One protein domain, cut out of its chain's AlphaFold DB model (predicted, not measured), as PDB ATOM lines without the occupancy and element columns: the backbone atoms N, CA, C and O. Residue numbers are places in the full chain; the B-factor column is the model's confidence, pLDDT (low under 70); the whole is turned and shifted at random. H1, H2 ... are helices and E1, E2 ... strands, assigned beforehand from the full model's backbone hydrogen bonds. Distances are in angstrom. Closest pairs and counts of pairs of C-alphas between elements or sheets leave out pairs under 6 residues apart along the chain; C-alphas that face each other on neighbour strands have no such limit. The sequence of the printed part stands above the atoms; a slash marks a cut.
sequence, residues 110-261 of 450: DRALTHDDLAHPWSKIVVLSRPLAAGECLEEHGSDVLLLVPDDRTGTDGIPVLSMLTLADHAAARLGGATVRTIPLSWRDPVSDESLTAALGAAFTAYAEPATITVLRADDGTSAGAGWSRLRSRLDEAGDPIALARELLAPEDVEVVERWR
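This is residues 110 to 261 of the 450 residues of the protein "Adenylyl-sulfate kinase" of Tetrasphaera japonica T1-X7 (UniProt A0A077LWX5). A strongly twisted sheet of four parallel strands has a helix over each face: H2 packs along one face over E2 and E3, and H3 lies over the opposite face at the edge strand E4. At one end of the longest axis sits a cluster of three helices, the hairpin of H4 and H5 with H6 beside H5, and it joins the rest where H6 runs side by side with H2; short H1 is toward the other end, near H3. The printed part has 152 residues with six named helices and four named strands, in the order H1 E1 E2 H2 E3 H3 E4 H4 H5 H6, and the sheet's order is E3 E2 E1 E4. The class is mixed, helices and strands. The whole is compact, with a radius of gyration of the C-alphas of 15.1 A and spans of 50 by 33 by 30 A.

Start at C-alpha 115, at (-53.428, -32.589, 16.266), where H1, residues 115 to 118, begins. Next come E1, residues 124 to 128, 12.8 A long, and E2, residues 145 to 150, 16.4 A. Find C-alpha 161 at (-46.047, -48.077, 3.231); from there H2 runs 19.5 A to residue 174. E3, residues 179 to 183, is 12.8 A long, and H3, residues 190 to 205, is the longest helix at 22.6 A. E4, residues 212 to 216, is followed by H4, residues 223 to 235, 18.2 A, then H5, residues 242 to 248, 10.0 A. H6, residues 251 to 260, runs 14.7 A and ends at C-alpha 260, at (-39.604, -53.819, -2.892).

Look first at the sheet, whose edge strands are E3 and E4. E1 and E2 are parallel at 23 degrees, with N 126 and O 146 2.8 A apart, within hydrogen-bond range. E2 and E3 are parallel at 28 degrees, with N 147 and O 179 at 2.8 A. E1 and E4 are parallel at 19 degrees, with N 127 and O 214 at 2.8 A. E2, H2 and E3 form a strand-helix-strand unit, two parallel neighbour strands with a helix between them along the chain, and its crossover is right-handed. E3, H3 and E4 form a split unit, with E2 and E1 between its strands in the sheet, also right-handed. H2 is on the sheet at a height of 8.8 A, over E2 and only just over E3, on which 3 of its C-alphas fall; its closest C-alpha to E2 is Leu 165, 6.6 A from that of Val 149. On the opposite face H3 is over E4 at a height of 10.0 A, and the closest C-alphas are those of Gly 201 and Ile 213, 6.9 A. H1 and H3 are close but not clearly touching, with the C-alphas of Leu 118 and Phe 204 5.2 A apart. H6 touches H2 at a shallow tilt of 3 degrees, opposite ways, the closest C-alphas being those of Leu 167 and Asp 253, 5.9 A. H6 touches H5 at a steep tilt of 46 degrees, closest at Ala 245 and Val 254, C-alphas 5.8 A apart. H4 and H5 are a hairpin at a shallow tilt of 6 degrees, with the C-alphas of Leu 231 and Leu 244 6.3 A apart. H4 and H6 are apart. In H2, H3 and H4 every O i to N i+4 pair is within hydrogen-bond range; in H5 2 of 3 are, in H6 5 of 6, and H1 is too short for such a pair.

The two C-alphas farthest apart are those of Tyr 207 and Gly 239, 49.8 A. The printed part has no cut. The one long link is E1 to E2, where residues 129 to 144 hold no named element. The mean pLDDT of the printed part is 85.1, and residues 153 to 156, 187 to 188 and 238 are under 70.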
ATOM      1  N   ASP A 110     -46.424 -45.293  14.822       83.50
ATOM      2  CA  ASP A 110     -45.515 -44.518  15.671       83.50
ATOM      3  C   ASP A 110     -45.216 -43.121  15.103       83.50
ATOM      4  O   ASP A 110     -44.702 -42.259  15.810       83.50
ATOM      5  N   ARG A 111     -45.591 -42.895  13.840       89.44
ATOM      6  CA  ARG A 111     -45.439 -41.645  13.098       89.44
ATOM      7  C   ARG A 111     -46.789 -41.089  12.636       89.44
ATOM      8  O   ARG A 111     -46.804 -40.250  11.744       89.44
ATOM      9  N   ALA A 112     -47.910 -41.560  13.188       90.06
ATOM     10  CA  ALA A 112     -49.242 -41.102  12.792       90.06
ATOM     11  C   ALA A 112     -49.408 -39.592  13.010       90.06
ATOM     12  O   ALA A 112     -49.016 -39.070  14.054       90.06
ATOM     13  N   LEU A 113     -50.007 -38.913  12.030       91.44
ATOM     14  CA  LEU A 113     -50.308 -37.486  12.076       91.44
ATOM     15  C   LEU A 113     -51.147 -37.144  13.316       91.44
ATOM     16  O   LEU A 113     -52.123 -37.824  13.644       91.44
ATOM     17  N   THR A 114     -50.754 -36.084  14.018       90.81
ATOM     18  CA  THR A 114     -51.376 -35.656  15.274       90.81
ATOM     19  C   THR A 114     -52.066 -34.297  15.150       90.81
ATOM     20  O   THR A 114     -51.885 -33.571  14.178       90.81
ATOM     21  N   HIS A 115     -52.849 -33.931  16.168       89.69
ATOM     22  CA  HIS A 115     -53.428 -32.589  16.266       89.69
ATOM     23  C   HIS A 115     -52.342 -31.513  16.458       89.69
ATOM     24  O   HIS A 115     -52.501 -30.402  15.967       89.69
ATOM     25  N   ASP A 116     -51.223 -31.855  17.109       91.56
ATOM     26  CA  ASP A 116     -50.077 -30.951  17.264       91.56
ATOM     27  C   ASP A 116     -49.392 -30.696  15.913       91.56
ATOM     28  O   ASP A 116     -48.989 -29.572  15.630       91.56
ATOM     29  N   ASP A 117     -49.317 -31.717  15.048       92.69
ATOM     30  CA  ASP A 117     -48.849 -31.549  13.670       92.69
ATOM     31  C   ASP A 117     -49.846 -30.716  12.838       92.69
ATOM     32  O   ASP A 117     -49.409 -29.889  12.047       92.69
ATOM     33  N   LEU A 118     -51.168 -30.875  13.010       90.81
ATOM     34  CA  LEU A 118     -52.163 -30.027  12.323       90.81
ATOM     35  C   LEU A 118     -52.063 -28.548  12.727       90.81
ATOM     36  O   LEU A 118     -52.280 -27.675  11.892       90.81
ATOM     37  N   ALA A 119     -51.732 -28.270  13.991       91.06
ATOM     38  CA  ALA A 119     -51.559 -26.920  14.524       91.06
ATOM     39  C   ALA A 119     -50.153 -26.330  14.307       91.06
ATOM     40  O   ALA A 119     -49.898 -25.187  14.693       91.06
ATOM     41  N   HIS A 120     -49.231 -27.086  13.708       91.19
ATOM     42  CA  HIS A 120     -47.896 -26.594  13.401       91.19
ATOM     43  C   HIS A 120     -47.917 -25.736  12.119       91.19
ATOM     44  O   HIS A 120     -48.510 -26.152  11.121       91.19
ATOM     45  N   PRO A 121     -47.265 -24.558  12.104       90.38
ATOM     46  CA  PRO A 121     -47.203 -23.689  10.931       90.38
ATOM     47  C   PRO A 121     -46.159 -24.207   9.930       90.38
ATOM     48  O   PRO A 121     -45.072 -23.644   9.800       90.38
ATOM     49  N   TRP A 122     -46.475 -25.311   9.251       91.62
ATOM     50  CA  TRP A 122     -45.662 -25.827   8.148       91.62
ATOM     51  C   TRP A 122     -45.577 -24.792   7.026       91.62
ATOM     52  O   TRP A 122     -46.572 -24.152   6.691       91.62
ATOM     53  N   SER A 123     -44.409 -24.667   6.405       89.81
ATOM     54  CA  SER A 123     -44.241 -23.866   5.194       89.81
ATOM     55  C   SER A 123     -44.815 -24.624   3.984       89.81
ATOM     56  O   SER A 123     -45.711 -24.132   3.282       89.81
ATOM     57  N   LYS A 124     -44.452 -25.910   3.866       90.94
ATOM     58  CA  LYS A 124     -44.946 -26.828   2.829       90.94
ATOM     59  C   LYS A 124     -45.371 -28.188   3.370       90.94
ATOM     60  O   LYS A 124     -44.712 -28.778   4.225       90.94
ATOM     61  N   ILE A 125     -46.444 -28.729   2.797       92.19
ATOM     62  CA  ILE A 125     -46.953 -30.072   3.085       92.19
ATOM     63  C   ILE A 125     -46.971 -30.871   1.783       92.19
ATOM     64  O   ILE A 125     -47.514 -30.421   0.774       92.19
ATOM     65  N   VAL A 126     -46.390 -32.068   1.788       91.12
ATOM     66  CA  VAL A 126     -46.258 -32.910   0.594       91.12
ATOM     67  C   VAL A 126     -46.819 -34.299   0.862       91.12
ATOM     68  O   VAL A 126     -46.273 -35.055   1.661       91.12
ATOM     69  N   VAL A 127     -47.905 -34.654   0.175       90.25
ATOM     70  CA  VAL A 127     -48.492 -36.000   0.216       90.25
ATOM     71  C   VAL A 127     -47.814 -36.873  -0.836       90.25
ATOM     72  O   VAL A 127     -47.812 -36.543  -2.024       90.25
ATOM     73  N   LEU A 128     -47.233 -37.991  -0.404       89.31
ATOM     74  CA  LEU A 128     -46.421 -38.871  -1.242       89.31
ATOM     75  C   LEU A 128     -47.252 -40.052  -1.777       89.31
ATOM     76  O   LEU A 128     -47.466 -41.031  -1.061       89.31
ATOM     77  N   SER A 129     -47.698 -39.995  -3.040       84.81
ATOM     78  CA  SER A 129     -48.191 -41.185  -3.770       84.81
ATOM     79  C   SER A 129     -47.036 -41.966  -4.413       84.81
ATOM     80  O   SER A 129     -47.081 -43.194  -4.481       84.81
ATOM     81  N   ARG A 130     -45.977 -41.245  -4.815       88.88
ATOM     82  CA  ARG A 130     -44.707 -41.753  -5.361       88.88
ATOM     83  C   ARG A 130     -43.492 -41.241  -4.562       88.88
ATOM     84  O   ARG A 130     -43.642 -40.292  -3.790       88.88
ATOM     85  N   PRO A 131     -42.286 -41.809  -4.752       89.56
ATOM     86  CA  PRO A 131     -41.064 -41.293  -4.140       89.56
ATOM     87  C   PRO A 131     -40.678 -39.926  -4.727       89.56
ATOM     88  O   PRO A 131     -40.946 -39.644  -5.900       89.56
ATOM     89  N   LEU A 132     -40.009 -39.101  -3.918       88.88
ATOM     90  CA  LEU A 132     -39.404 -37.843  -4.363       88.88
ATOM     91  C   LEU A 132     -38.124 -38.148  -5.155       88.88
ATOM     92  O   LEU A 132     -37.177 -38.712  -4.598       88.88
ATOM     93  N   ALA A 133     -38.074 -37.775  -6.435       85.19
ATOM     94  CA  ALA A 133     -36.928 -38.090  -7.289       85.19
ATOM     95  C   ALA A 133     -35.644 -37.363  -6.835       85.19
ATOM     96  O   ALA A 133     -35.681 -36.413  -6.048       85.19
ATOM     97  N   ALA A 134     -34.476 -37.805  -7.316       78.31
ATOM     98  CA  ALA A 134     -33.186 -37.287  -6.834       78.31
ATOM     99  C   ALA A 134     -32.988 -35.783  -7.101       78.31
ATOM    100  O   ALA A 134     -32.453 -35.069  -6.255       78.31
ATOM    101  N   GLY A 135     -33.423 -35.311  -8.274       75.88
ATOM    102  CA  GLY A 135     -33.330 -33.910  -8.707       75.88
ATOM    103  C   GLY A 135     -34.630 -33.113  -8.564       75.88
ATOM    104  O   GLY A 135     -34.753 -32.047  -9.163       75.88
ATOM    105  N   GLU A 136     -35.623 -33.637  -7.845       83.38
ATOM    106  CA  GLU A 136     -36.918 -32.980  -7.672       83.38
ATOM    107  C   GLU A 136     -36.849 -31.948  -6.540       83.38
ATOM    108  O   GLU A 136     -36.713 -32.291  -5.367       83.38
ATOM    109  N   CYS A 137     -36.910 -30.670  -6.911       74.62
ATOM    110  CA  CYS A 137     -36.882 -29.552  -5.975       74.62
ATOM    111  C   CYS A 137     -38.298 -29.246  -5.481       74.62
ATOM    112  O   CYS A 137     -39.197 -29.026  -6.291       74.62
ATOM    113  N   LEU A 138     -38.485 -29.169  -4.162       75.88
ATOM    114  CA  LEU A 138     -39.760 -28.773  -3.554       75.88
ATOM    115  C   LEU A 138     -39.871 -27.261  -3.304       75.88
ATOM    116  O   LEU A 138     -40.852 -26.833  -2.702       75.88
ATOM    117  N   GLU A 139     -38.918 -26.460  -3.794       75.62
ATOM    118  CA  GLU A 139     -38.755 -25.006  -3.569       75.62
ATOM    119  C   GLU A 139     -38.431 -24.648  -2.105       75.62
ATOM    120  O   GLU A 139     -37.446 -23.960  -1.840       75.62
ATOM    121  N   GLU A 140     -39.179 -25.204  -1.156       78.38
ATOM    122  CA  GLU A 140     -39.014 -25.057   0.290       78.38
ATOM    123  C   GLU A 140     -38.310 -26.275   0.907       78.38
ATOM    124  O   GLU A 140     -38.484 -27.413   0.463       78.38
ATOM    125  N   HIS A 141     -37.462 -26.013   1.905       79.19
ATOM    126  CA  HIS A 141     -36.531 -26.974   2.499       79.19
ATOM    127  C   HIS A 141     -36.274 -26.589   3.962       79.19
ATOM    128  O   HIS A 141     -35.982 -25.424   4.238       79.19
ATOM    129  N   GLY A 142     -36.307 -27.560   4.872       82.94
ATOM    130  CA  GLY A 142     -36.099 -27.360   6.304       82.94
ATOM    131  C   GLY A 142     -36.951 -28.299   7.157       82.94
ATOM    132  O   GLY A 142     -37.629 -29.196   6.655       82.94
ATOM    133  N   SER A 143     -36.913 -28.091   8.475       83.19
ATOM    134  CA  SER A 143     -37.731 -28.832   9.451       83.19
ATOM    135  C   SER A 143     -39.211 -28.436   9.456       83.19
ATOM    136  O   SER A 143     -40.020 -29.110  10.083       83.19
ATOM    137  N   ASP A 144     -39.535 -27.340   8.775       88.38
ATOM    138  CA  ASP A 144     -40.847 -26.738   8.529       88.38
ATOM    139  C   ASP A 144     -41.569 -27.323   7.298       88.38
ATOM    140  O   ASP A 144     -42.697 -26.931   6.999       88.38
ATOM    141  N   VAL A 145     -40.970 -28.316   6.631       93.25
ATOM    142  CA  VAL A 145     -41.624 -29.139   5.602       93.25
ATOM    143  C   VAL A 145     -42.186 -30.423   6.226       93.25
ATOM    144  O   VAL A 145     -41.480 -31.133   6.947       93.25
ATOM    145  N   LEU A 146     -43.439 -30.764   5.904       94.94
ATOM    146  CA  LEU A 146     -44.100 -32.013   6.302       94.94
ATOM    147  C   LEU A 146     -44.280 -32.955   5.107       94.94
ATOM    148  O   LEU A 146     -44.974 -32.633   4.145       94.94
ATOM    149  N   LEU A 147     -43.726 -34.162   5.200       94.69
ATOM    150  CA  LEU A 147     -43.969 -35.267   4.278       94.69
ATOM    151  C   LEU A 147     -45.034 -36.206   4.863       94.69
ATOM    152  O   LEU A 147     -44.843 -36.808   5.923       94.69
ATOM    153  N   LEU A 148     -46.151 -36.347   4.154       92.69
ATOM    154  CA  LEU A 148     -47.273 -37.210   4.511       92.69
ATOM    155  C   LEU A 148     -47.247 -38.493   3.680       92.69
ATOM    156  O   LEU A 148     -47.420 -38.460   2.460       92.69
ATOM    157  N   VAL A 149     -47.079 -39.631   4.353       90.81
ATOM    158  CA  VAL A 149     -47.144 -40.967   3.749       90.81
ATOM    159  C   VAL A 149     -48.510 -41.608   4.045       90.81
ATOM    160  O   VAL A 149     -48.818 -41.881   5.205       90.81
ATOM    161  N   PRO A 150     -49.340 -41.881   3.028       87.25
ATOM    162  CA  PRO A 150     -50.559 -42.682   3.164       87.25
ATOM    163  C   PRO A 150     -50.270 -44.059   3.774       87.25
ATOM    164  O   PRO A 150     -49.363 -44.757   3.319       87.25
ATOM    165  N   ASP A 151     -51.043 -44.472   4.780       80.88
ATOM    166  CA  ASP A 151     -50.799 -45.721   5.522       80.88
ATOM    167  C   ASP A 151     -51.366 -47.002   4.877       80.88
ATOM    168  O   ASP A 151     -51.427 -48.067   5.508       80.88
ATOM    169  N   ASP A 152     -51.759 -46.921   3.603       73.81
ATOM    170  CA  ASP A 152     -52.341 -48.054   2.896       73.81
ATOM    171  C   ASP A 152     -51.363 -49.236   2.746       73.81
ATOM    172  O   ASP A 152     -50.140 -49.082   2.696       73.81
ATOM    173  N   ARG A 153     -51.902 -50.462   2.669       62.09
ATOM    174  CA  ARG A 153     -51.107 -51.690   2.497       62.09
ATOM    175  C   ARG A 153     -50.231 -51.600   1.246       62.09
ATOM    176  O   ARG A 153     -49.087 -52.056   1.275       62.09
ATOM    177  N   THR A 154     -50.770 -50.967   0.210       60.81
ATOM    178  CA  THR A 154     -50.113 -50.554  -1.029       60.81
ATOM    179  C   THR A 154     -50.619 -49.157  -1.383       60.81
ATOM    180  O   THR A 154     -51.830 -48.966  -1.476       60.81
ATOM    181  N   GLY A 155     -49.722 -48.186  -1.581       60.91
ATOM    182  CA  GLY A 155     -50.095 -46.878  -2.139       60.91
ATOM    183  C   GLY A 155     -50.578 -46.986  -3.594       60.91
ATOM    184  O   GLY A 155     -50.533 -48.072  -4.173       60.91
ATOM    185  N   THR A 156     -50.984 -45.869  -4.213       62.78
ATOM    186  CA  THR A 156     -51.504 -45.824  -5.601       62.78
ATOM    187  C   THR A 156     -50.603 -46.545  -6.609       62.78
ATOM    188  O   THR A 156     -51.087 -47.238  -7.497       62.78
ATOM    189  N   ASP A 157     -49.285 -46.425  -6.433       73.69
ATOM    190  CA  ASP A 157     -48.262 -47.028  -7.294       73.69
ATOM    191  C   ASP A 157     -47.780 -48.423  -6.836       73.69
ATOM    192  O   ASP A 157     -46.747 -48.911  -7.294       73.69
ATOM    193  N   GLY A 158     -48.492 -49.076  -5.913       77.81
ATOM    194  CA  GLY A 158     -48.172 -50.427  -5.433       77.81
ATOM    195  C   GLY A 158     -47.029 -50.510  -4.412       77.81
ATOM    196  O   GLY A 158     -46.669 -51.606  -3.981       77.81
ATOM    197  N   ILE A 159     -46.454 -49.374  -3.999       84.44
ATOM    198  CA  ILE A 159     -45.367 -49.328  -3.009       84.44
ATOM    199  C   ILE A 159     -45.925 -49.648  -1.607       84.44
ATOM    200  O   ILE A 159     -46.878 -48.994  -1.171       84.44
ATOM    201  N   PRO A 160     -45.337 -50.597  -0.853       86.19
ATOM    202  CA  PRO A 160     -45.663 -50.821   0.548       86.19
ATOM    203  C   PRO A 160     -45.318 -49.597   1.396       86.19
ATOM    204  O   PRO A 160     -44.201 -49.084   1.322       86.19
ATOM    205  N   VAL A 161     -46.225 -49.205   2.294       86.50
ATOM    206  CA  VAL A 161     -46.047 -48.077   3.231       86.50
ATOM    207  C   VAL A 161     -44.688 -48.054   3.950       86.50
ATOM    208  O   VAL A 161     -44.109 -46.989   4.112       86.50
ATOM    209  N   LEU A 162     -44.117 -49.203   4.338       88.31
ATOM    210  CA  LEU A 162     -42.801 -49.241   5.007       88.31
ATOM    211  C   LEU A 162     -41.642 -48.867   4.069       88.31
ATOM    212  O   LEU A 162     -40.719 -48.168   4.487       88.31
ATOM    213  N   SER A 163     -41.706 -49.292   2.804       90.94
ATOM    214  CA  SER A 163     -40.757 -48.869   1.770       90.94
ATOM    215  C   SER A 163     -40.922 -47.378   1.486       90.94
ATOM    216  O   SER A 163     -39.931 -46.657   1.459       90.94
ATOM    217  N   MET A 164     -42.166 -46.896   1.375       91.12
ATOM    218  CA  MET A 164     -42.447 -45.471   1.183       91.12
ATOM    219  C   MET A 164     -41.962 -44.610   2.357       91.12
ATOM    220  O   MET A 164     -41.401 -43.548   2.131       91.12
ATOM    221  N   LEU A 165     -42.105 -45.076   3.602       92.62
ATOM    222  CA  LEU A 165     -41.571 -44.386   4.781       92.62
ATOM    223  C   LEU A 165     -40.042 -44.298   4.759       92.62
ATOM    224  O   LEU A 165     -39.505 -43.246   5.080       92.62
ATOM    225  N   THR A 166     -39.348 -45.355   4.324       94.31
ATOM    226  CA  THR A 166     -37.879 -45.321   4.184       94.31
ATOM    227  C   THR A 166     -37.452 -44.314   3.107       94.31
ATOM    228  O   THR A 166     -36.559 -43.505   3.337       94.31
ATOM    229  N   LEU A 167     -38.144 -44.297   1.961       94.06
ATOM    230  CA  LEU A 167     -37.922 -43.320   0.885       94.06
ATOM    231  C   LEU A 167     -38.240 -41.881   1.342       94.06
ATOM    232  O   LEU A 167     -37.528 -40.941   0.994       94.06
ATOM    233  N   ALA A 168     -39.280 -41.702   2.160       93.69
ATOM    234  CA  ALA A 168     -39.633 -40.418   2.757       93.69
ATOM    235  C   ALA A 168     -38.592 -39.946   3.786       93.69
ATOM    236  O   ALA A 168     -38.328 -38.751   3.855       93.69
ATOM    237  N   ASP A 169     -37.959 -40.850   4.540       94.88
ATOM    238  CA  ASP A 169     -36.861 -40.514   5.457       94.88
ATOM    239  C   ASP A 169     -35.601 -40.060   4.711       94.88
ATOM    240  O   ASP A 169     -34.981 -39.063   5.087       94.88
ATOM    241  N   HIS A 170     -35.243 -40.740   3.616       94.56
ATOM    242  CA  HIS A 170     -34.152 -40.300   2.746       94.56
ATOM    243  C   HIS A 170     -34.460 -38.930   2.122       94.56
ATOM    244  O   HIS A 170     -33.624 -38.025   2.159       94.56
ATOM    245  N   ALA A 171     -35.681 -38.734   1.608       92.75
ATOM    246  CA  ALA A 171     -36.137 -37.442   1.104       92.75
ATOM    247  C   ALA A 171     -36.086 -36.352   2.190       92.75
ATOM    248  O   ALA A 171     -35.552 -35.275   1.947       92.75
ATOM    249  N   ALA A 172     -36.551 -36.632   3.407       93.44
ATOM    250  CA  ALA A 172     -36.519 -35.691   4.522       93.44
ATOM    251  C   ALA A 172     -35.098 -35.255   4.905       93.44
ATOM    252  O   ALA A 172     -34.867 -34.071   5.164       93.44
ATOM    253  N   ALA A 173     -34.134 -36.181   4.883       92.31
ATOM    254  CA  ALA A 173     -32.722 -35.863   5.076       92.31
ATOM    255  C   ALA A 173     -32.180 -34.963   3.949       92.31
ATOM    256  O   ALA A 173     -31.520 -33.961   4.234       92.31
ATOM    257  N   ARG A 174     -32.514 -35.261   2.682       89.94
ATOM    258  CA  ARG A 174     -32.164 -34.426   1.512       89.94
ATOM    259  C   ARG A 174     -32.769 -33.016   1.587       89.94
ATOM    260  O   ARG A 174     -32.127 -32.060   1.168       89.94
ATOM    261  N   LEU A 175     -33.964 -32.880   2.164       90.12
ATOM    262  CA  LEU A 175     -34.683 -31.613   2.352       90.12
ATOM    263  C   LEU A 175     -34.239 -30.813   3.591       90.12
ATOM    264  O   LEU A 175     -34.881 -29.824   3.927       90.12
ATOM    265  N   GLY A 176     -33.163 -31.206   4.281       88.88
ATOM    266  CA  GLY A 176     -32.650 -30.457   5.436       88.88
ATOM    267  C   GLY A 176     -33.355 -30.751   6.764       88.88
ATOM    268  O   GLY A 176     -33.280 -29.933   7.679       88.88
ATOM    269  N   GLY A 177     -33.997 -31.916   6.895       89.31
ATOM    270  CA  GLY A 177     -34.596 -32.387   8.148       89.31
ATOM    271  C   GLY A 177     -36.120 -32.278   8.218       89.31
ATOM    272  O   GLY A 177     -36.647 -32.055   9.306       89.31
ATOM    273  N   ALA A 178     -36.813 -32.433   7.084       94.38
ATOM    274  CA  ALA A 178     -38.275 -32.406   7.023       94.38
ATOM    275  C   ALA A 178     -38.919 -33.439   7.969       94.38
ATOM    276  O   ALA A 178     -38.362 -34.502   8.257       94.38
ATOM    277  N   THR A 179     -40.130 -33.156   8.439       95.88
ATOM    278  CA  THR A 179     -40.873 -34.084   9.296       95.88
ATOM    279  C   THR A 179     -41.615 -35.107   8.443       95.88
ATOM    280  O   THR A 179     -42.343 -34.734   7.536       95.88
ATOM    281  N   VAL A 180     -41.498 -36.402   8.756       95.44
ATOM    282  CA  VAL A 180     -42.311 -37.459   8.123       95.44
ATOM    283  C   VAL A 180     -43.409 -37.925   9.083       95.44
ATOM    284  O   VAL A 180     -43.135 -38.234  10.254       95.44
ATOM    285  N   ARG A 181     -44.644 -38.015   8.578       94.25
ATOM    286  CA  ARG A 181     -45.805 -38.606   9.263       94.25
ATOM    287  C   ARG A 181     -46.545 -39.591   8.365       94.25
ATOM    288  O   ARG A 181     -46.543 -39.450   7.144       94.25
ATOM    289  N   THR A 182     -47.217 -40.562   8.975       91.81
ATOM    290  CA  THR A 182     -48.251 -41.365   8.314       91.81
ATOM    291  C   THR A 182     -49.617 -40.703   8.447       91.81
ATOM    292  O   THR A 182     -49.891 -40.008   9.425       91.81
ATOM    293  N   ILE A 183     -50.492 -40.921   7.470       88.44
ATOM    294  CA  ILE A 183     -51.874 -40.434   7.496       88.44
ATOM    295  C   ILE A 183     -52.819 -41.531   6.962       88.44
ATOM    296  O   ILE A 183     -52.471 -42.166   5.962       88.44
ATOM    297  N   PRO A 184     -53.993 -41.778   7.586       85.06
ATOM    298  CA  PRO A 184     -54.914 -42.857   7.205       85.06
ATOM    299  C   PRO A 184     -55.714 -42.549   5.927       85.06
ATOM    300  O   PRO A 184     -56.943 -42.557   5.894       85.06
ATOM    301  N   LEU A 185     -55.005 -42.255   4.837       78.50
ATOM    302  CA  LEU A 185     -55.566 -42.052   3.506       78.50
ATOM    303  C   LEU A 185     -55.582 -43.386   2.755       78.50
ATOM    304  O   LEU A 185     -54.550 -44.036   2.604       78.50
ATOM    305  N   SER A 186     -56.753 -43.755   2.233       70.25
ATOM    306  CA  SER A 186     -56.845 -44.737   1.144       70.25
ATOM    307  C   SER A 186     -56.928 -43.962  -0.157       70.25
ATOM    308  O   SER A 186     -57.808 -43.101  -0.271       70.25
ATOM    309  N   TRP A 187     -56.069 -44.290  -1.115       68.94
ATOM    310  CA  TRP A 187     -56.220 -43.815  -2.487       68.94
ATOM    311  C   TRP A 187     -57.462 -44.461  -3.097       68.94
ATOM    312  O   TRP A 187     -57.702 -45.660  -2.929       68.94
ATOM    313  N   ARG A 188     -58.302 -43.644  -3.721       68.31
ATOM    314  CA  ARG A 188     -59.610 -44.023  -4.257       68.31
ATOM    315  C   ARG A 188     -59.648 -43.654  -5.745       68.31
ATOM    316  O   ARG A 188     -58.618 -43.575  -6.405       68.31
ATOM    317  N   ASP A 189     -60.839 -43.505  -6.308       73.50
ATOM    318  CA  ASP A 189     -60.988 -42.873  -7.615       73.50
ATOM    319  C   ASP A 189     -60.502 -41.400  -7.574       73.50
ATOM    320  O   ASP A 189     -60.510 -40.782  -6.502       73.50
ATOM    321  N   PRO A 190     -60.135 -40.794  -8.722       73.31
ATOM    322  CA  PRO A 190     -59.583 -39.438  -8.753       73.31
ATOM    323  C   PRO A 190     -60.458 -38.352  -8.101       73.31
ATOM    324  O   PRO A 190     -59.918 -37.379  -7.572       73.31
ATOM    325  N   VAL A 191     -61.790 -38.508  -8.102       75.75
ATOM    326  CA  VAL A 191     -62.729 -37.529  -7.519       75.75
ATOM    327  C   VAL A 191     -62.721 -37.624  -5.992       75.75
ATOM    328  O   VAL A 191     -62.685 -36.603  -5.298       75.75
ATOM    329  N   SER A 192     -62.697 -38.847  -5.455       76.69
ATOM    330  CA  SER A 192     -62.479 -39.083  -4.027       76.69
ATOM    331  C   SER A 192     -61.124 -38.529  -3.563       76.69
ATOM    332  O   SER A 192     -61.066 -37.899  -2.508       76.69
ATOM    333  N   ASP A 193     -60.052 -38.705  -4.340       77.38
ATOM    334  CA  ASP A 193     -58.704 -38.237  -3.980       77.38
ATOM    335  C   ASP A 193     -58.576 -36.705  -3.965       77.38
ATOM    336  O   ASP A 193     -57.933 -36.139  -3.075       77.38
ATOM    337  N   GLU A 194     -59.189 -36.008  -4.925       80.00
ATOM    338  CA  GLU A 194     -59.271 -34.541  -4.921       80.00
ATOM    339  C   GLU A 194     -60.066 -34.041  -3.704       80.00
ATOM    340  O   GLU A 194     -59.598 -33.171  -2.967       80.00
ATOM    341  N   SER A 195     -61.211 -34.670  -3.422       83.06
ATOM    342  CA  SER A 195     -62.048 -34.354  -2.257       83.06
ATOM    343  C   SER A 195     -61.306 -34.567  -0.930       83.06
ATOM    344  O   SER A 195     -61.435 -33.765  -0.004       83.06
ATOM    345  N   LEU A 196     -60.490 -35.622  -0.842       82.69
ATOM    346  CA  LEU A 196     -59.651 -35.930   0.317       82.69
ATOM    347  C   LEU A 196     -58.521 -34.909   0.500       82.69
ATOM    348  O   LEU A 196     -58.245 -34.479   1.618       82.69
ATOM    349  N   THR A 197     -57.906 -34.485  -0.606       82.38
ATOM    350  CA  THR A 197     -56.860 -33.451  -0.618       82.38
ATOM    351  C   THR A 197     -57.421 -32.100  -0.158       82.38
ATOM    352  O   THR A 197     -56.805 -31.418   0.660       82.38
ATOM    353  N   ALA A 198     -58.625 -31.739  -0.612       85.75
ATOM    354  CA  ALA A 198     -59.320 -30.530  -0.176       85.75
ATOM    355  C   ALA A 198     -59.701 -30.576   1.317       85.75
ATOM    356  O   ALA A 198     -59.529 -29.582   2.025       85.75
ATOM    357  N   ALA A 199     -60.167 -31.727   1.814       88.44
ATOM    358  CA  ALA A 199     -60.468 -31.929   3.233       88.44
ATOM    359  C   ALA A 199     -59.213 -31.778   4.115       88.44
ATOM    360  O   ALA A 199     -59.241 -31.074   5.123       88.44
ATOM    361  N   LEU A 200     -58.082 -32.342   3.678       88.38
ATOM    362  CA  LEU A 200     -56.783 -32.177   4.333       88.38
ATOM    363  C   LEU A 200     -56.333 -30.706   4.380       88.38
ATOM    364  O   LEU A 200     -55.909 -30.231   5.432       88.38
ATOM    365  N   GLY A 201     -56.476 -29.964   3.278       87.12
ATOM    366  CA  GLY A 201     -56.170 -28.529   3.234       87.12
ATOM    367  C   GLY A 201     -57.047 -27.688   4.157       87.12
ATOM    368  O   GLY A 201     -56.539 -26.814   4.864       87.12
ATOM    369  N   ALA A 202     -58.344 -27.989   4.215       87.81
ATOM    370  CA  ALA A 202     -59.256 -27.354   5.160       87.81
ATOM    371  C   ALA A 202     -58.859 -27.636   6.620       87.81
ATOM    372  O   ALA A 202     -58.924 -26.729   7.446       87.81
ATOM    373  N   ALA A 203     -58.401 -28.854   6.925       89.31
ATOM    374  CA  ALA A 203     -57.979 -29.246   8.266       89.31
ATOM    375  C   ALA A 203     -56.747 -28.468   8.749       89.31
ATOM    376  O   ALA A 203     -56.803 -27.873   9.820       89.31
ATOM    377  N   PHE A 204     -55.668 -28.390   7.960       88.75
ATOM    378  CA  PHE A 204     -54.492 -27.583   8.333       88.75
ATOM    379  C   PHE A 204     -54.834 -26.087   8.463       88.75
ATOM    380  O   PHE A 204     -54.479 -25.452   9.455       88.75
ATOM    381  N   THR A 205     -55.616 -25.541   7.525       86.31
ATOM    382  CA  THR A 205     -56.039 -24.122   7.545       86.31
ATOM    383  C   THR A 205     -56.955 -23.784   8.734       86.31
ATOM    384  O   THR A 205     -57.102 -22.618   9.093       86.31
ATOM    385  N   ALA A 206     -57.585 -24.778   9.372       84.81
ATOM    386  CA  ALA A 206     -58.403 -24.565  10.567       84.81
ATOM    387  C   ALA A 206     -57.576 -24.318  11.844       84.81
ATOM    388  O   ALA A 206     -58.119 -23.770  12.806       84.81
ATOM    389  N   TYR A 207     -56.293 -24.702  11.864       78.94
ATOM    390  CA  TYR A 207     -55.419 -24.582  13.039       78.94
ATOM    391  C   TYR A 207     -54.196 -23.672  12.831       78.94
ATOM    392  O   TYR A 207     -53.711 -23.107  13.811       78.94
ATOM    393  N   ALA A 208     -53.707 -23.506  11.597       80.75
ATOM    394  CA  ALA A 208     -52.511 -22.724  11.271       80.75
ATOM    395  C   ALA A 208     -52.705 -21.833  10.025       80.75
ATOM    396  O   ALA A 208     -53.725 -21.906   9.337       80.75
ATOM    397  N   GLU A 209     -51.721 -20.973   9.729       77.12
ATOM    398  CA  GLU A 209     -51.672 -20.253   8.448       77.12
ATOM    399  C   GLU A 209     -51.585 -21.246   7.266       77.12
ATOM    400  O   GLU A 209     -51.040 -22.342   7.423       77.12
ATOM    401  N   PRO A 210     -52.148 -20.913   6.088       71.81
ATOM    402  CA  PRO A 210     -52.288 -21.865   4.990       71.81
ATOM    403  C   PRO A 210     -50.935 -22.232   4.363       71.81
ATOM    404  O   PRO A 210     -50.394 -21.492   3.541       71.81
ATOM    405  N   ALA A 211     -50.434 -23.416   4.715       76.31
ATOM    406  CA  ALA A 211     -49.286 -24.053   4.079       76.31
ATOM    407  C   ALA A 211     -49.584 -24.436   2.618       76.31
ATOM    408  O   ALA A 211     -50.711 -24.815   2.276       76.31
ATOM    409  N   THR A 212     -48.564 -24.441   1.757       84.25
ATOM    410  CA  THR A 212     -48.722 -24.968   0.391       84.25
ATOM    411  C   THR A 212     -48.822 -26.492   0.437       84.25
ATOM    412  O   THR A 212     -47.848 -27.165   0.776       84.25
ATOM    413  N   ILE A 213     -49.971 -27.061   0.055       86.38
ATOM    414  CA  ILE A 213     -50.143 -28.519  -0.047       86.38
ATOM    415  C   ILE A 213     -49.881 -28.984  -1.480       86.38
ATOM    416  O   ILE A 213     -50.510 -28.519  -2.426       86.38
ATOM    417  N   THR A 214     -48.957 -29.929  -1.639       87.06
ATOM    418  CA  THR A 214     -48.627 -30.588  -2.911       87.06
ATOM    419  C   THR A 214     -48.890 -32.089  -2.799       87.06
ATOM    420  O   THR A 214     -48.560 -32.698  -1.786       87.06
ATOM    421  N   VAL A 215     -49.449 -32.712  -3.837       86.06
ATOM    422  CA  VAL A 215     -49.589 -34.176  -3.921       86.06
ATOM    423  C   VAL A 215     -48.696 -34.676  -5.051       86.06
ATOM    424  O   VAL A 215     -48.930 -34.327  -6.206       86.06
ATOM    425  N   LEU A 216     -47.677 -35.479  -4.733       86.31
ATOM    426  CA  LEU A 216     -46.793 -36.062  -5.746       86.31
ATOM    427  C   LEU A 216     -47.441 -37.320  -6.315       86.31
ATOM    428  O   LEU A 216     -47.448 -38.361  -5.654       86.31
ATOM    429  N   ARG A 217     -47.960 -37.223  -7.544       82.56
ATOM    430  CA  ARG A 217     -48.602 -38.328  -8.272       82.56
ATOM    431  C   ARG A 217     -47.734 -38.796  -9.439       82.56
ATOM    432  O   ARG A 217     -46.856 -38.078  -9.908       82.56
ATOM    433  N   ALA A 218     -47.971 -40.006  -9.934       78.62
ATOM    434  CA  ALA A 218     -47.277 -40.524 -11.115       78.62
ATOM    435  C   ALA A 218     -47.673 -39.789 -12.417       78.62
ATOM    436  O   ALA A 218     -46.897 -39.761 -13.374       78.62
ATOM    437  N   ASP A 219     -48.861 -39.183 -12.435       76.31
ATOM    438  CA  ASP A 219     -49.507 -38.498 -13.556       76.31
ATOM    439  C   ASP A 219     -49.589 -36.966 -13.384       76.31
ATOM    440  O   ASP A 219     -50.282 -36.293 -14.143       76.31
ATOM    441  N   ASP A 220     -48.831 -36.390 -12.443       79.31
ATOM    442  CA  ASP A 220     -48.808 -34.950 -12.116       79.31
ATOM    443  C   ASP A 220     -48.276 -34.017 -13.233       79.31
ATOM    444  O   ASP A 220     -48.114 -32.813 -13.030       79.31
ATOM    445  N   GLY A 221     -47.989 -34.556 -14.420       82.31
ATOM    446  CA  GLY A 221     -47.458 -33.826 -15.572       82.31
ATOM    447  C   GLY A 221     -45.985 -33.416 -15.452       82.31
ATOM    448  O   GLY A 221     -45.435 -32.852 -16.400       82.31
ATOM    449  N   THR A 222     -45.317 -33.705 -14.331       86.56
ATOM    450  CA  THR A 222     -43.902 -33.373 -14.137       86.56
ATOM    451  C   THR A 222     -42.982 -34.391 -14.815       86.56
ATOM    452  O   THR A 222     -43.328 -35.554 -15.037       86.56
ATOM    453  N   SER A 223     -41.736 -33.985 -15.092       87.31
ATOM    454  CA  SER A 223     -40.708 -34.924 -15.562       87.31
ATOM    455  C   SER A 223     -40.358 -35.994 -14.516       87.31
ATOM    456  O   SER A 223     -39.875 -37.061 -14.897       87.31
ATOM    457  N   ALA A 224     -40.583 -35.726 -13.224       87.75
ATOM    458  CA  ALA A 224     -40.357 -36.680 -12.141       87.75
ATOM    459  C   ALA A 224     -41.466 -37.745 -12.104       87.75
ATOM    460  O   ALA A 224     -41.156 -38.935 -12.142       87.75
ATOM    461  N   GLY A 225     -42.739 -37.335 -12.155       87.12
ATOM    462  CA  GLY A 225     -43.896 -38.229 -12.279       87.12
ATOM    463  C   GLY A 225     -43.837 -39.094 -13.540       87.12
ATOM    464  O   GLY A 225     -43.927 -40.319 -13.456       87.12
ATOM    465  N   ALA A 226     -43.548 -38.496 -14.700       88.31
ATOM    466  CA  ALA A 226     -43.363 -39.240 -15.950       88.31
ATOM    467  C   ALA A 226     -42.172 -40.221 -15.894       88.31
ATOM    468  O   ALA A 226     -42.261 -41.348 -16.389       88.31
ATOM    469  N   GLY A 227     -41.062 -39.819 -15.263       89.19
ATOM    470  CA  GLY A 227     -39.904 -40.682 -15.023       89.19
ATOM    471  C   GLY A 227     -40.245 -41.876 -14.130       89.19
ATOM    472  O   GLY A 227     -39.922 -43.012 -14.479       89.19
ATOM    473  N   TRP A 228     -40.955 -41.629 -13.028       88.62
ATOM    474  CA  TRP A 228     -41.440 -42.652 -12.104       88.62
ATOM    475  C   TRP A 228     -42.432 -43.617 -12.768       88.62
ATOM    476  O   TRP A 228     -42.240 -44.827 -12.684       88.62
ATOM    477  N   SER A 229     -43.415 -43.110 -13.518       88.25
ATOM    478  CA  SER A 229     -44.339 -43.924 -14.321       88.25
ATOM    479  C   SER A 229     -43.591 -44.870 -15.267       88.25
ATOM    480  O   SER A 229     -43.875 -46.066 -15.318       88.25
ATOM    481  N   ARG A 230     -42.572 -44.356 -15.973       88.12
ATOM    482  CA  ARG A 230     -41.708 -45.147 -16.866       88.12
ATOM    483  C   ARG A 230     -40.896 -46.207 -16.114       88.12
ATOM    484  O   ARG A 230     -40.720 -47.307 -16.635       88.12
ATOM    485  N   LEU A 231     -40.400 -45.894 -14.914       88.56
ATOM    486  CA  LEU A 231     -39.724 -46.868 -14.055       88.56
ATOM    487  C   LEU A 231     -40.691 -47.962 -13.601       88.56
ATOM    488  O   LEU A 231     -40.360 -49.136 -13.732       88.56
ATOM    489  N   ARG A 232     -41.892 -47.596 -13.138       87.00
ATOM    490  CA  ARG A 232     -42.902 -48.543 -12.657       87.00
ATOM    491  C   ARG A 232     -43.307 -49.548 -13.735       87.00
ATOM    492  O   ARG A 232     -43.304 -50.740 -13.451       87.00
ATOM    493  N   SER A 233     -43.553 -49.101 -14.970       84.44
ATOM    494  CA  SER A 233     -43.814 -50.013 -16.097       84.44
ATOM    495  C   SER A 233     -42.653 -50.983 -16.345       84.44
ATOM    496  O   SER A 233     -42.878 -52.165 -16.578       84.44
ATOM    497  N   ARG A 234     -41.405 -50.508 -16.232       85.38
ATOM    498  CA  ARG A 234     -40.208 -51.332 -16.450       85.38
ATOM    499  C   ARG A 234     -39.875 -52.288 -15.316       85.38
ATOM    500  O   ARG A 234     -39.296 -53.332 -15.596       85.38
ATOM    501  N   LEU A 235     -40.231 -51.979 -14.067       84.31
ATOM    502  CA  LEU A 235     -40.007 -52.884 -12.932       84.31
ATOM    503  C   LEU A 235     -40.642 -54.262 -13.162       84.31
ATOM    504  O   LEU A 235     -40.129 -55.250 -12.642       84.31
ATOM    505  N   ASP A 236     -41.704 -54.341 -13.964       81.38
ATOM    506  CA  ASP A 236     -42.396 -55.586 -14.295       81.38
ATOM    507  C   ASP A 236     -42.057 -56.143 -15.692       81.38
ATOM    508  O   ASP A 236     -42.612 -57.172 -16.071       81.38
ATOM    509  N   GLU A 237     -41.118 -55.543 -16.432       82.25
ATOM    510  CA  GLU A 237     -40.578 -56.074 -17.694       82.25
ATOM    511  C   GLU A 237     -39.422 -57.075 -17.458       82.25
ATOM    512  O   GLU A 237     -38.828 -57.157 -16.378       82.25
ATOM    513  N   ALA A 238     -39.071 -57.855 -18.485       69.50
ATOM    514  CA  ALA A 238     -37.863 -58.680 -18.474       69.50
ATOM    515  C   ALA A 238     -36.612 -57.823 -18.765       69.50
ATOM    516  O   ALA A 238     -36.570 -57.103 -19.761       69.50
ATOM    517  N   GLY A 239     -35.579 -57.922 -17.922       71.00
ATOM    518  CA  GLY A 239     -34.315 -57.185 -18.070       71.00
ATOM    519  C   GLY A 239     -33.724 -56.735 -16.730       71.00
ATOM    520  O   GLY A 239     -34.047 -57.304 -15.686       71.00
ATOM    521  N   ASP A 240     -32.872 -55.700 -16.758       73.06
ATOM    522  CA  ASP A 240     -32.418 -54.974 -15.560       73.06
ATOM    523  C   ASP A 240     -33.169 -53.632 -15.415       73.06
ATOM    524  O   ASP A 240     -32.710 -52.606 -15.928       73.06
ATOM    525  N   PRO A 241     -34.321 -53.593 -14.717       71.19
ATOM    526  CA  PRO A 241     -35.027 -52.340 -14.463       71.19
ATOM    527  C   PRO A 241     -34.291 -51.417 -13.480       71.19
ATOM    528  O   PRO A 241     -34.590 -50.222 -13.422       71.19
ATOM    529  N   ILE A 242     -33.302 -51.926 -12.733       79.06
ATOM    530  CA  ILE A 242     -32.552 -51.144 -11.744       79.06
ATOM    531  C   ILE A 242     -31.629 -50.132 -12.433       79.06
ATOM    532  O   ILE A 242     -31.362 -49.070 -11.874       79.06
ATOM    533  N   ALA A 243     -31.216 -50.383 -13.680       82.88
ATOM    534  CA  ALA A 243     -30.517 -49.395 -14.500       82.88
ATOM    535  C   ALA A 243     -31.292 -48.066 -14.600       82.88
ATOM    536  O   ALA A 243     -30.716 -47.008 -14.360       82.88
ATOM    537  N   LEU A 244     -32.607 -48.118 -14.850       83.06
ATOM    538  CA  LEU A 244     -33.453 -46.920 -14.905       83.06
ATOM    539  C   LEU A 244     -33.714 -46.321 -13.510       83.06
ATOM    540  O   LEU A 244     -33.826 -45.105 -13.381       83.06
ATOM    541  N   ALA A 245     -33.773 -47.141 -12.457       86.62
ATOM    542  CA  ALA A 245     -33.877 -46.628 -11.089       86.62
ATOM    543  C   ALA A 245     -32.667 -45.743 -10.730       86.62
ATOM    544  O   ALA A 245     -32.851 -44.652 -10.195       86.62
ATOM    545  N   ARG A 246     -31.449 -46.163 -11.110       88.00
ATOM    546  CA  ARG A 246     -30.191 -45.414 -10.904       88.00
ATOM    547  C   ARG A 246     -30.113 -44.086 -11.669       88.00
ATOM    548  O   ARG A 246     -29.308 -43.239 -11.300       88.00
ATOM    549  N   GLU A 247     -30.915 -43.894 -12.717       86.31
ATOM    550  CA  GLU A 247     -31.011 -42.616 -13.446       86.31
ATOM    551  C   GLU A 247     -31.962 -41.608 -12.773       86.31
ATOM    552  O   GLU A 247     -31.841 -40.407 -13.006       86.31
ATOM    553  N   LEU A 248     -32.933 -42.084 -11.985       85.31
ATOM    554  CA  LEU A 248     -34.065 -41.283 -11.492       85.31
ATOM    555  C   LEU A 248     -34.036 -41.027  -9.978       85.31
ATOM    556  O   LEU A 248     -34.557 -40.011  -9.507       85.31
ATOM    557  N   LEU A 249     -33.473 -41.958  -9.212       88.62
ATOM    558  CA  LEU A 249     -33.531 -41.998  -7.752       88.62
ATOM    559  C   LEU A 249     -32.138 -41.836  -7.136       88.62
ATOM    560  O   LEU A 249     -31.122 -42.085  -7.787       88.62
ATOM    561  N   ALA A 250     -32.088 -41.420  -5.868       89.25
ATOM    562  CA  ALA A 250     -30.836 -41.392  -5.120       89.25
ATOM    563  C   ALA A 250     -30.327 -42.836  -4.894       89.25
ATOM    564  O   ALA A 250     -31.150 -43.753  -4.835       89.25
ATOM    565  N   PRO A 251     -29.010 -43.085  -4.768       89.50
ATOM    566  CA  PRO A 251     -28.469 -44.439  -4.602       89.50
ATOM    567  C   PRO A 251     -29.131 -45.242  -3.468       89.50
ATOM    568  O   PRO A 251     -29.466 -46.411  -3.651       89.50
ATOM    569  N   GLU A 252     -29.390 -44.595  -2.335       90.81
ATOM    570  CA  GLU A 252     -30.091 -45.148  -1.175       90.81
ATOM    571  C   GLU A 252     -31.568 -45.488  -1.454       90.81
ATOM    572  O   GLU A 252     -32.102 -46.458  -0.914       90.81
ATOM    573  N   ASP A 253     -32.224 -44.748  -2.351       92.44
ATOM    574  CA  ASP A 253     -33.609 -44.986  -2.772       92.44
ATOM    575  C   ASP A 253     -33.705 -46.150  -3.774       92.44
ATOM    576  O   ASP A 253     -34.676 -46.915  -3.759       92.44
ATOM    577  N   VAL A 254     -32.671 -46.344  -4.606       91.25
ATOM    578  CA  VAL A 254     -32.564 -47.490  -5.526       91.25
ATOM    579  C   VAL A 254     -32.567 -48.812  -4.759       91.25
ATOM    580  O   VAL A 254     -33.281 -49.731  -5.158       91.25
ATOM    581  N   GLU A 255     -31.835 -48.917  -3.645       90.69
ATOM    582  CA  GLU A 255     -31.809 -50.141  -2.827       90.69
ATOM    583  C   GLU A 255     -33.186 -50.490  -2.239       90.69
ATOM    584  O   GLU A 255     -33.549 -51.668  -2.141       90.69
ATOM    585  N   VAL A 256     -33.974 -49.479  -1.856       92.19
ATOM    586  CA  VAL A 256     -35.329 -49.676  -1.319       92.19
ATOM    587  C   VAL A 256     -36.289 -50.131  -2.418       92.19
ATOM    588  O   VAL A 256     -37.067 -51.063  -2.194       92.19
ATOM    589  N   VAL A 257     -36.211 -49.534  -3.613       89.62
ATOM    590  CA  VAL A 257     -37.020 -49.940  -4.774       89.62
ATOM    591  C   VAL A 257     -36.641 -51.340  -5.258       89.62
ATOM    592  O   VAL A 257     -37.531 -52.159  -5.479       89.62
ATOM    593  N   GLU A 258     -35.347 -51.666  -5.336       88.56
ATOM    594  CA  GLU A 258     -34.872 -53.008  -5.693       88.56
ATOM    595  C   GLU A 258     -35.346 -54.068  -4.686       88.56
ATOM    596  O   GLU A 258     -35.716 -55.175  -5.078       88.56
ATOM    597  N   ARG A 259     -35.381 -53.739  -3.388       87.94
ATOM    598  CA  ARG A 259     -35.885 -54.645  -2.347       87.94
ATOM    599  C   ARG A 259     -37.404 -54.818  -2.395       87.94
ATOM    600  O   ARG A 259     -37.887 -55.908  -2.104       87.94
ATOM    601  N   TRP A 260     -38.149 -53.764  -2.727       86.75
ATOM    602  CA  TRP A 260     -39.604 -53.819  -2.892       86.75
ATOM    603  C   TRP A 260     -40.009 -54.642  -4.120       86.75
ATOM    604  O   TRP A 260     -40.852 -55.532  -4.012       86.75
ATOM    605  N   ARG A 261     -39.417 -54.345  -5.280       87.44
ATOM    606  CA  ARG A 261     -39.820 -54.894  -6.578       87.44
ATOM    607  C   ARG A 261     -38.577 -55.391  -7.334       87.44
ATOM    608  O   ARG A 261     -38.182 -54.796  -8.337       87.44
TER     609      ARG A 261